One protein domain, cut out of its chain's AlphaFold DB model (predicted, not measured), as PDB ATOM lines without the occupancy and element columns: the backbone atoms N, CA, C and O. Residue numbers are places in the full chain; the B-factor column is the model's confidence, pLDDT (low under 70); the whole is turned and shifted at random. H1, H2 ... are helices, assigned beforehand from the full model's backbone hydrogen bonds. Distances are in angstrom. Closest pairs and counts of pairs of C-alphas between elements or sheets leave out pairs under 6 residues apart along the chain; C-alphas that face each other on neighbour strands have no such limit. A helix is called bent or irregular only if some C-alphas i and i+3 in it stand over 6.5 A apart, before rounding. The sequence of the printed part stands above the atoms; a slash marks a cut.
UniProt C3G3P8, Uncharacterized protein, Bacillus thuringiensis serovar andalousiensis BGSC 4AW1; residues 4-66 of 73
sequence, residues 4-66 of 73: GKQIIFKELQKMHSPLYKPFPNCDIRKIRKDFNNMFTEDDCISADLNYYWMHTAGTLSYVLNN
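Overview. This is residues 4 to 66 of the 73 residues of an uncharacterized protein of Bacillus thuringiensis serovar andalousiensis BGSC 4AW1 (UniProt C3G3P8). The model is a long, thin, loosely closed hairpin of helices: the chain runs out through H1, a non-helical link and the short H2, turns at the far end, and comes back as the single long helix H3, whose later part packs on H1 and whose first residues just meet H2. Residues 33 to 38, the last two residues of H2 and the first part of the turn, stick out at that far end. The printed part has 63 residues, with three named helices in the order H1, H2, H3 and no named strand; the class is all helix. The whole is loose, with a radius of gyration of the C-alphas of 15.4 A, and its outline is a rod of 46 by 20 by 17 A.

Along the chain. H1 covers residues 4 to 19 and is 23.6 A long from first to last C-alpha, beginning at C-alpha 4 at (179.735, 217.737, 173.993). It is neither bent nor irregular, but only just: C-alphas 14 and 17 are 6.3 A apart. H2 covers residues 25 to 34 and is 14.3 A long, beginning at C-alpha 25 at (174.258, 184.862, 158.091). H3, the longest helix, covers residues 45 to 64 and is 27.9 A long, ending at C-alpha 64 at (187.457, 204.747, 171.583).

Arrangement. H1 touches H3, with 9 pairs of C-alphas within 8 A. The closest C-alphas of the two are those of Leu 19 and Ala 57, 6.3 A apart. H1 and H3 run opposite ways at a steep tilt of 41 degrees. H1 and H2 are apart, though they follow each other in the chain. H2 and H3 form a helical hairpin, running opposite ways at a steep tilt of 40 degrees. They only just touch, with 3 pairs of C-alphas within 8 A, and H3 does so with residues 45 to 46 alone. Their closest C-alphas are those of Ile 28 and Ser 46, 6.9 A apart. In H2 and H3 every O i to N i+4 pair is within hydrogen-bond range, and in H1 9 of 12 are.

Size, cuts and confidence. The two C-alphas farthest apart are those of Gly 4 and Asn 37, at 46.1 A, while the first and last printed C-alphas, those of Gly 4 and Asn 66, are 16.1 A apart. The link from H1 to H2, residues 20 to 24, is tight; the link from H2 to H3, residues 35 to 44, is short. The printed part has no cut. Its mean pLDDT is 88.3, and no printed residue is under 70.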
ATOM      1  N   GLY A   4     180.209 218.351 175.241       80.06
ATOM      2  CA  GLY A   4     179.735 217.737 173.993       80.06
ATOM      3  C   GLY A   4     180.555 216.522 173.533       80.06
ATOM      4  O   GLY A   4     179.973 215.507 173.160       80.06
ATOM      5  N   LYS A   5     181.895 216.559 173.646       81.19
ATOM      6  CA  LYS A   5     182.763 215.414 173.286       81.19
ATOM      7  C   LYS A   5     182.496 214.215 174.208       81.19
ATOM      8  O   LYS A   5     182.603 213.076 173.779       81.19
ATOM      9  N   GLN A   6     182.113 214.462 175.461       85.19
ATOM     10  CA  GLN A   6     181.854 213.418 176.457       85.19
ATOM     11  C   GLN A   6     180.523 212.697 176.237       85.19
ATOM     12  O   GLN A   6     180.447 211.488 176.445       85.19
ATOM     13  N   ILE A   7     179.494 213.418 175.783       90.38
ATOM     14  CA  ILE A   7     178.210 212.825 175.388       90.38
ATOM     15  C   ILE A   7     178.413 211.923 174.168       90.38
ATOM     16  O   ILE A   7     178.043 210.754 174.212       90.38
ATOM     17  N   ILE A   8     179.080 212.430 173.125       88.94
ATOM     18  CA  ILE A   8     179.367 211.659 171.907       88.94
ATOM     19  C   ILE A   8     180.147 210.385 172.245       88.94
ATOM     20  O   ILE A   8     179.764 209.299 171.823       88.94
ATOM     21  N   PHE A   9     181.193 210.491 173.068       88.88
ATOM     22  CA  PHE A   9     181.998 209.335 173.461       88.88
ATOM     23  C   PHE A   9     181.179 208.258 174.193       88.88
ATOM     24  O   PHE A   9     181.328 207.072 173.909       88.88
ATOM     25  N   LYS A  10     180.263 208.656 175.089       89.88
ATOM     26  CA  LYS A  10     179.359 207.714 175.770       89.88
ATOM     27  C   LYS A  10     178.420 206.998 174.800       89.88
ATOM     28  O   LYS A  10     178.170 205.810 174.982       89.88
ATOM     29  N   GLU A  11     177.901 207.688 173.787       91.25
ATOM     30  CA  GLU A  11     177.050 207.049 172.774       91.25
ATOM     31  C   GLU A  11     177.848 206.072 171.897       91.25
ATOM     32  O   GLU A  11     177.396 204.953 171.658       91.25
ATOM     33  N   LEU A  12     179.074 206.432 171.509       90.00
ATOM     34  CA  LEU A  12     179.977 205.554 170.756       90.00
ATOM     35  C   LEU A  12     180.314 204.263 171.525       90.00
ATOM     36  O   LEU A  12     180.297 203.174 170.950       90.00
ATOM     37  N   GLN A  13     180.530 204.343 172.842       88.12
ATOM     38  CA  GLN A  13     180.760 203.159 173.681       88.12
ATOM     39  C   GLN A  13     179.577 202.178 173.671       88.12
ATOM     40  O   GLN A  13     179.785 200.964 173.709       88.12
ATOM     41  N   LYS A  14     178.334 202.672 173.577       89.69
ATOM     42  CA  LYS A  14     177.144 201.808 173.483       89.69
ATOM     43  C   LYS A  14     177.079 201.058 172.152       89.69
ATOM     44  O   LYS A  14     176.583 199.936 172.126       89.69
ATOM     45  N   MET A  15     177.582 201.655 171.068       85.75
ATOM     46  CA  MET A  15     177.608 201.046 169.730       85.75
ATOM     47  C   MET A  15     178.672 199.956 169.585       85.75
ATOM     48  O   MET A  15     178.509 199.059 168.764       85.75
ATOM     49  N   HIS A  16     179.727 199.999 170.401       80.69
ATOM     50  CA  HIS A  16     180.817 199.031 170.337       80.69
ATOM     51  C   HIS A  16     180.318 197.599 170.567       80.69
ATOM     52  O   HIS A  16     180.534 196.735 169.732       80.69
ATOM     53  N   SER A  17     179.570 197.346 171.646       75.81
ATOM     54  CA  SER A  17     179.102 195.994 171.998       75.81
ATOM     55  C   SER A  17     178.247 195.304 170.906       75.81
ATOM     56  O   SER A  17     178.538 194.156 170.564       75.81
ATOM     57  N   PRO A  18     177.247 195.968 170.289       79.62
ATOM     58  CA  PRO A  18     176.477 195.404 169.178       79.62
ATOM     59  C   PRO A  18     177.298 194.967 167.960       79.62
ATOM     60  O   PRO A  18     176.910 193.997 167.313       79.62
ATOM     61  N   LEU A  19     178.402 195.653 167.649       79.81
ATOM     62  CA  LEU A  19     179.216 195.389 166.457       79.81
ATOM     63  C   LEU A  19     180.089 194.129 166.579       79.81
ATOM     64  O   LEU A  19     180.521 193.596 165.564       79.81
ATOM     65  N   TYR A  20     180.307 193.619 167.797       77.81
ATOM     66  CA  TYR A  20     181.019 192.353 168.040       77.81
ATOM     67  C   TYR A  20     180.092 191.132 168.061       77.81
ATOM     68  O   TYR A  20     180.524 190.022 168.380       77.81
ATOM     69  N   LYS A  21     178.804 191.307 167.746       81.81
ATOM     70  CA  LYS A  21     177.895 190.171 167.592       81.81
ATOM     71  C   LYS A  21     178.295 189.328 166.372       81.81
ATOM     72  O   LYS A  21     178.826 189.868 165.402       81.81
ATOM     73  N   PRO A  22     178.017 188.011 166.387       85.19
ATOM     74  CA  PRO A  22     178.249 187.158 165.228       85.19
ATOM     75  C   PRO A  22     177.574 187.701 163.964       85.19
ATOM     76  O   PRO A  22     176.477 188.259 164.025       85.19
ATOM     77  N   PHE A  23     178.208 187.477 162.812       85.56
ATOM     78  CA  PHE A  23     177.677 187.919 161.526       85.56
ATOM     79  C   PHE A  23     176.299 187.280 161.226       85.56
ATOM     80  O   PHE A  23     176.155 186.059 161.382       85.56
ATOM     81  N   PRO A  24     175.284 188.052 160.781       89.44
ATOM     82  CA  PRO A  24     173.879 187.644 160.707       89.44
ATOM     83  C   PRO A  24     173.596 186.833 159.435       89.44
ATOM     84  O   PRO A  24     172.725 187.141 158.624       89.44
ATOM     85  N   ASN A  25     174.343 185.743 159.257       88.69
ATOM     86  CA  ASN A  25     174.258 184.862 158.091       88.69
ATOM     87  C   ASN A  25     172.855 184.269 157.888       88.69
ATOM     88  O   ASN A  25     172.460 183.970 156.760       88.69
ATOM     89  N   CYS A  26     172.121 184.017 158.972       91.62
ATOM     90  CA  CYS A  26     170.760 183.485 158.899       91.62
ATOM     91  C   CYS A  26     169.777 184.540 158.381       91.62
ATOM     92  O   CYS A  26     168.972 184.233 157.505       91.62
ATOM     93  N   ASP A  27     169.893 185.778 158.860       92.62
ATOM     94  CA  ASP A  27     169.023 186.876 158.439       92.62
ATOM     95  C   ASP A  27     169.286 187.265 156.984       92.62
ATOM     96  O   ASP A  27     168.339 187.412 156.216       92.62
ATOM     97  N   ILE A  28     170.553 187.314 156.552       92.12
ATOM     98  CA  ILE A  28     170.890 187.568 155.141       92.12
ATOM     99  C   ILE A  28     170.319 186.477 154.229       92.12
ATOM    100  O   ILE A  28     169.748 186.778 153.180       92.12
ATOM    101  N   ARG A  29     170.422 185.201 154.628       90.38
ATOM    102  CA  ARG A  29     169.813 184.097 153.869       90.38
ATOM    103  C   ARG A  29     168.297 184.235 153.783       90.38
ATOM    104  O   ARG A  29     167.730 183.970 152.725       90.38
ATOM    105  N   LYS A  30     167.650 184.664 154.868       94.75
ATOM    106  CA  LYS A  30     166.211 184.921 154.883       94.75
ATOM    107  C   LYS A  30     165.837 186.070 153.943       94.75
ATOM    108  O   LYS A  30     164.957 185.885 153.119       94.75
ATOM    109  N   ILE A  31     166.562 187.190 153.981       93.00
ATOM    110  CA  ILE A  31     166.356 188.334 153.075       93.00
ATOM    111  C   ILE A  31     166.487 187.901 151.611       93.00
ATOM    112  O   ILE A  31     165.593 188.166 150.813       93.00
ATOM    113  N   ARG A  32     167.550 187.169 151.252       91.38
ATOM    114  CA  ARG A  32     167.713 186.654 149.882       91.38
ATOM    115  C   ARG A  32     166.559 185.754 149.451       91.38
ATOM    116  O   ARG A  32     166.179 185.775 148.289       91.38
ATOM    117  N   LYS A  33     166.014 184.955 150.368       92.06
ATOM    118  CA  LYS A  33     164.874 184.081 150.081       92.06
ATOM    119  C   LYS A  33     163.582 184.878 149.894       92.06
ATOM    120  O   LYS A  33     162.852 184.615 148.945       92.06
ATOM    121  N   ASP A  34     163.316 185.824 150.789       95.69
ATOM    122  CA  ASP A  34     162.075 186.603 150.816       95.69
ATOM    123  C   ASP A  34     162.000 187.598 149.640       95.69
ATOM    124  O   ASP A  34     160.914 187.901 149.155       95.69
ATOM    125  N   PHE A  35     163.154 188.049 149.136       92.75
ATOM    126  CA  PHE A  35     163.288 189.001 148.027       92.75
ATOM    127  C   PHE A  35     164.075 188.408 146.845       92.75
ATOM    128  O   PHE A  35     164.860 189.096 146.192       92.75
ATOM    129  N   ASN A  36     163.882 187.120 146.561       86.19
ATOM    130  CA  ASN A  36     164.659 186.369 145.566       86.19
ATOM    131  C   ASN A  36     164.638 186.945 144.136       86.19
ATOM    132  O   ASN A  36     165.568 186.700 143.380       86.19
ATOM    133  N   ASN A  37     163.610 187.714 143.773       91.50
ATOM    134  CA  ASN A  37     163.492 188.356 142.459       91.50
ATOM    135  C   ASN A  37     164.124 189.759 142.405       91.50
ATOM    136  O   ASN A  37     164.124 190.386 141.351       91.50
ATOM    137  N   MET A  38     164.584 190.283 143.546       92.62
ATOM    138  CA  MET A  38     165.114 191.642 143.674       92.62
ATOM    139  C   MET A  38     166.642 191.681 143.639       92.62
ATOM    140  O   MET A  38     167.208 192.708 143.286       92.62
ATOM    141  N   PHE A  39     167.290 190.573 144.001       87.19
ATOM    142  CA  PHE A  39     168.741 190.464 144.078       87.19
ATOM    143  C   PHE A  39     169.280 189.528 143.001       87.19
ATOM    144  O   PHE A  39     168.743 188.446 142.765       87.19
ATOM    145  N   THR A  40     170.381 189.939 142.400       88.44
ATOM    146  CA  THR A  40     171.192 189.171 141.463       88.44
ATOM    147  C   THR A  40     172.365 188.499 142.184       88.44
ATOM    148  O   THR A  40     172.559 188.649 143.397       88.44
ATOM    149  N   GLU A  41     173.149 187.709 141.450       82.50
ATOM    150  CA  GLU A  41     174.402 187.154 141.976       82.50
ATOM    151  C   GLU A  41     175.449 188.247 142.243       82.50
ATOM    152  O   GLU A  41     176.221 188.112 143.192       82.50
ATOM    153  N   ASP A  42     175.408 189.347 141.486       88.44
ATOM    154  CA  ASP A  42     176.314 190.489 141.647       88.44
ATOM    155  C   ASP A  42     176.032 191.280 142.935       88.44
ATOM    156  O   ASP A  42     176.935 191.902 143.499       88.44
ATOM    157  N   ASP A  43     174.804 191.206 143.456       88.50
ATOM    158  CA  ASP A  43     174.413 191.833 144.717       88.50
ATOM    159  C   ASP A  43     175.018 191.067 145.901       88.50
ATOM    160  O   ASP A  43     174.391 190.203 146.523       88.50
ATOM    161  N   CYS A  44     176.270 191.370 146.230       89.19
ATOM    162  CA  CYS A  44     177.074 190.707 147.252       89.19
ATOM    163  C   CYS A  44     176.731 191.148 148.689       89.19
ATOM    164  O   CYS A  44     177.627 191.405 149.486       89.19
ATOM    165  N   ILE A  45     175.445 191.133 149.073       90.31
ATOM    166  CA  ILE A  45     174.916 191.665 150.354       90.31
ATOM    167  C   ILE A  45     175.758 191.276 151.583       90.31
ATOM    168  O   ILE A  45     175.992 192.096 152.469       90.31
ATOM    169  N   SER A  46     176.213 190.021 151.665       89.81
ATOM    170  CA  SER A  46     177.068 189.570 152.770       89.81
ATOM    171  C   SER A  46     178.419 190.286 152.787       89.81
ATOM    172  O   SER A  46     178.882 190.687 153.851       89.81
ATOM    173  N   ALA A  47     179.060 190.434 151.626       90.19
ATOM    174  CA  ALA A  47     180.332 191.132 151.502       90.19
ATOM    175  C   ALA A  47     180.159 192.630 151.775       90.19
ATOM    176  O   ALA A  47     180.926 193.181 152.561       90.19
ATOM    177  N   ASP A  48     179.112 193.250 151.226       90.56
ATOM    178  CA  ASP A  48     178.815 194.673 151.421       90.56
ATOM    179  C   ASP A  48     178.555 194.993 152.896       90.56
ATOM    180  O   ASP A  48     179.133 195.926 153.459       90.56
ATOM    181  N   LEU A  49     177.735 194.171 153.563       89.31
ATOM    182  CA  LEU A  49     177.458 194.334 154.987       89.31
ATOM    183  C   LEU A  49     178.719 194.115 155.829       89.31
ATOM    184  O   LEU A  49     178.959 194.867 156.773       89.31
ATOM    185  N   ASN A  50     179.536 193.114 155.490       88.19
ATOM    186  CA  ASN A  50     180.788 192.857 156.193       88.19
ATOM    187  C   ASN A  50     181.777 194.021 156.036       88.19
ATOM    188  O   ASN A  50     182.383 194.450 157.017       88.19
ATOM    189  N   TYR A  51     181.898 194.574 154.829       89.69
ATOM    190  CA  TYR A  51     182.740 195.733 154.549       89.69
ATOM    191  C   TYR A  51     182.305 196.951 155.373       89.69
ATOM    192  O   TYR A  51     183.125 197.557 156.072       89.69
ATOM    193  N   TYR A  52     181.004 197.258 155.357       87.88
ATOM    194  CA  TYR A  52     180.416 198.351 156.128       87.88
ATOM    195  C   TYR A  52     180.639 198.187 157.641       87.88
ATOM    196  O   TYR A  52     181.032 199.132 158.334       87.88
ATOM    197  N   TRP A  53     180.438 196.976 158.167       88.12
ATOM    198  CA  TRP A  53     180.678 196.679 159.578       88.12
ATOM    199  C   TRP A  53     182.146 196.763 159.966       88.12
ATOM    200  O   TRP A  53     182.437 197.360 161.001       88.12
ATOM    201  N   MET A  54     183.070 196.252 159.148       87.25
ATOM    202  CA  MET A  54     184.505 196.400 159.413       87.25
ATOM    203  C   MET A  54     184.927 197.867 159.447       87.25
ATOM    204  O   MET A  54     185.654 198.260 160.357       87.25
ATOM    205  N   HIS A  55     184.444 198.689 158.513       88.88
ATOM    206  CA  HIS A  55     184.767 200.117 158.490       88.88
ATOM    207  C   HIS A  55     184.223 200.840 159.722       88.88
ATOM    208  O   HIS A  55     184.926 201.648 160.331       88.88
ATOM    209  N   THR A  56     183.004 200.502 160.144       89.25
ATOM    210  CA  THR A  56     182.401 201.081 161.349       89.25
ATOM    211  C   THR A  56     183.141 200.633 162.611       89.25
ATOM    212  O   THR A  56     183.555 201.471 163.408       89.25
ATOM    213  N   ALA A  57     183.340 199.324 162.798       89.06
ATOM    214  CA  ALA A  57     183.955 198.753 163.995       89.06
ATOM    215  C   ALA A  57     185.434 199.134 164.131       89.06
ATOM    216  O   ALA A  57     185.877 199.489 165.222       89.06
ATOM    217  N   GLY A  58     186.183 199.112 163.024       89.06
ATOM    218  CA  GLY A  58     187.583 199.525 162.985       89.06
ATOM    219  C   GLY A  58     187.739 200.990 163.373       89.06
ATOM    220  O   GLY A  58     188.404 201.299 164.358       89.06
ATOM    221  N   THR A  59     187.043 201.888 162.672       90.31
ATOM    222  CA  THR A  59     187.090 203.331 162.959       90.31
ATOM    223  C   THR A  59     186.644 203.636 164.391       90.31
ATOM    224  O   THR A  59     187.297 204.398 165.103       90.31
ATOM    225  N   LEU A  60     185.562 202.999 164.854       91.62
ATOM    226  CA  LEU A  60     185.066 203.152 166.220       91.62
ATOM    227  C   LEU A  60     186.110 202.727 167.259       91.62
ATOM    228  O   LEU A  60     186.299 203.433 168.247       91.62
ATOM    229  N   SER A  61     186.797 201.604 167.039       89.25
ATOM    230  CA  SER A  61     187.857 201.127 167.930       89.25
ATOM    231  C   SER A  61     188.987 202.153 168.060       89.25
ATOM    232  O   SER A  61     189.430 202.441 169.170       89.25
ATOM    233  N   TYR A  62     189.400 202.787 166.960       91.44
ATOM    234  CA  TYR A  62     190.425 203.834 166.992       91.44
ATOM    235  C   TYR A  62     189.961 205.059 167.787       91.44
ATOM    236  O   TYR A  62     190.681 205.526 168.669       91.44
ATOM    237  N   VAL A  63     188.732 205.534 167.555       90.31
ATOM    238  CA  VAL A  63     188.157 206.661 168.313       90.31
ATOM    239  C   VAL A  63     188.058 206.345 169.808       90.31
ATOM    240  O   VAL A  63     188.400 207.183 170.640       90.31
ATOM    241  N   LEU A  64     187.607 205.143 170.178       89.56
ATOM    242  CA  LEU A  64     187.457 204.747 171.583       89.56
ATOM    243  C   LEU A  64     188.801 204.568 172.304       89.56
ATOM    244  O   LEU A  64     188.858 204.756 173.519       89.56
ATOM    245  N   ASN A  65     189.870 204.261 171.567       90.00
ATOM    246  CA  ASN A  65     191.227 204.132 172.098       90.00
ATOM    247  C   ASN A  65     192.051 205.434 172.031       90.00
ATOM    248  O   ASN A  65     193.203 205.435 172.450       90.00
ATOM    249  N   ASN A  66     191.457 206.555 171.602       89.44
ATOM    250  CA  ASN A  66     192.122 207.854 171.389       89.44
ATOM    251  C   ASN A  66     193.212 207.843 170.294       89.44
ATOM    252  O   ASN A  66     194.164 208.626 170.340       89.44
TER     253      ASN A  66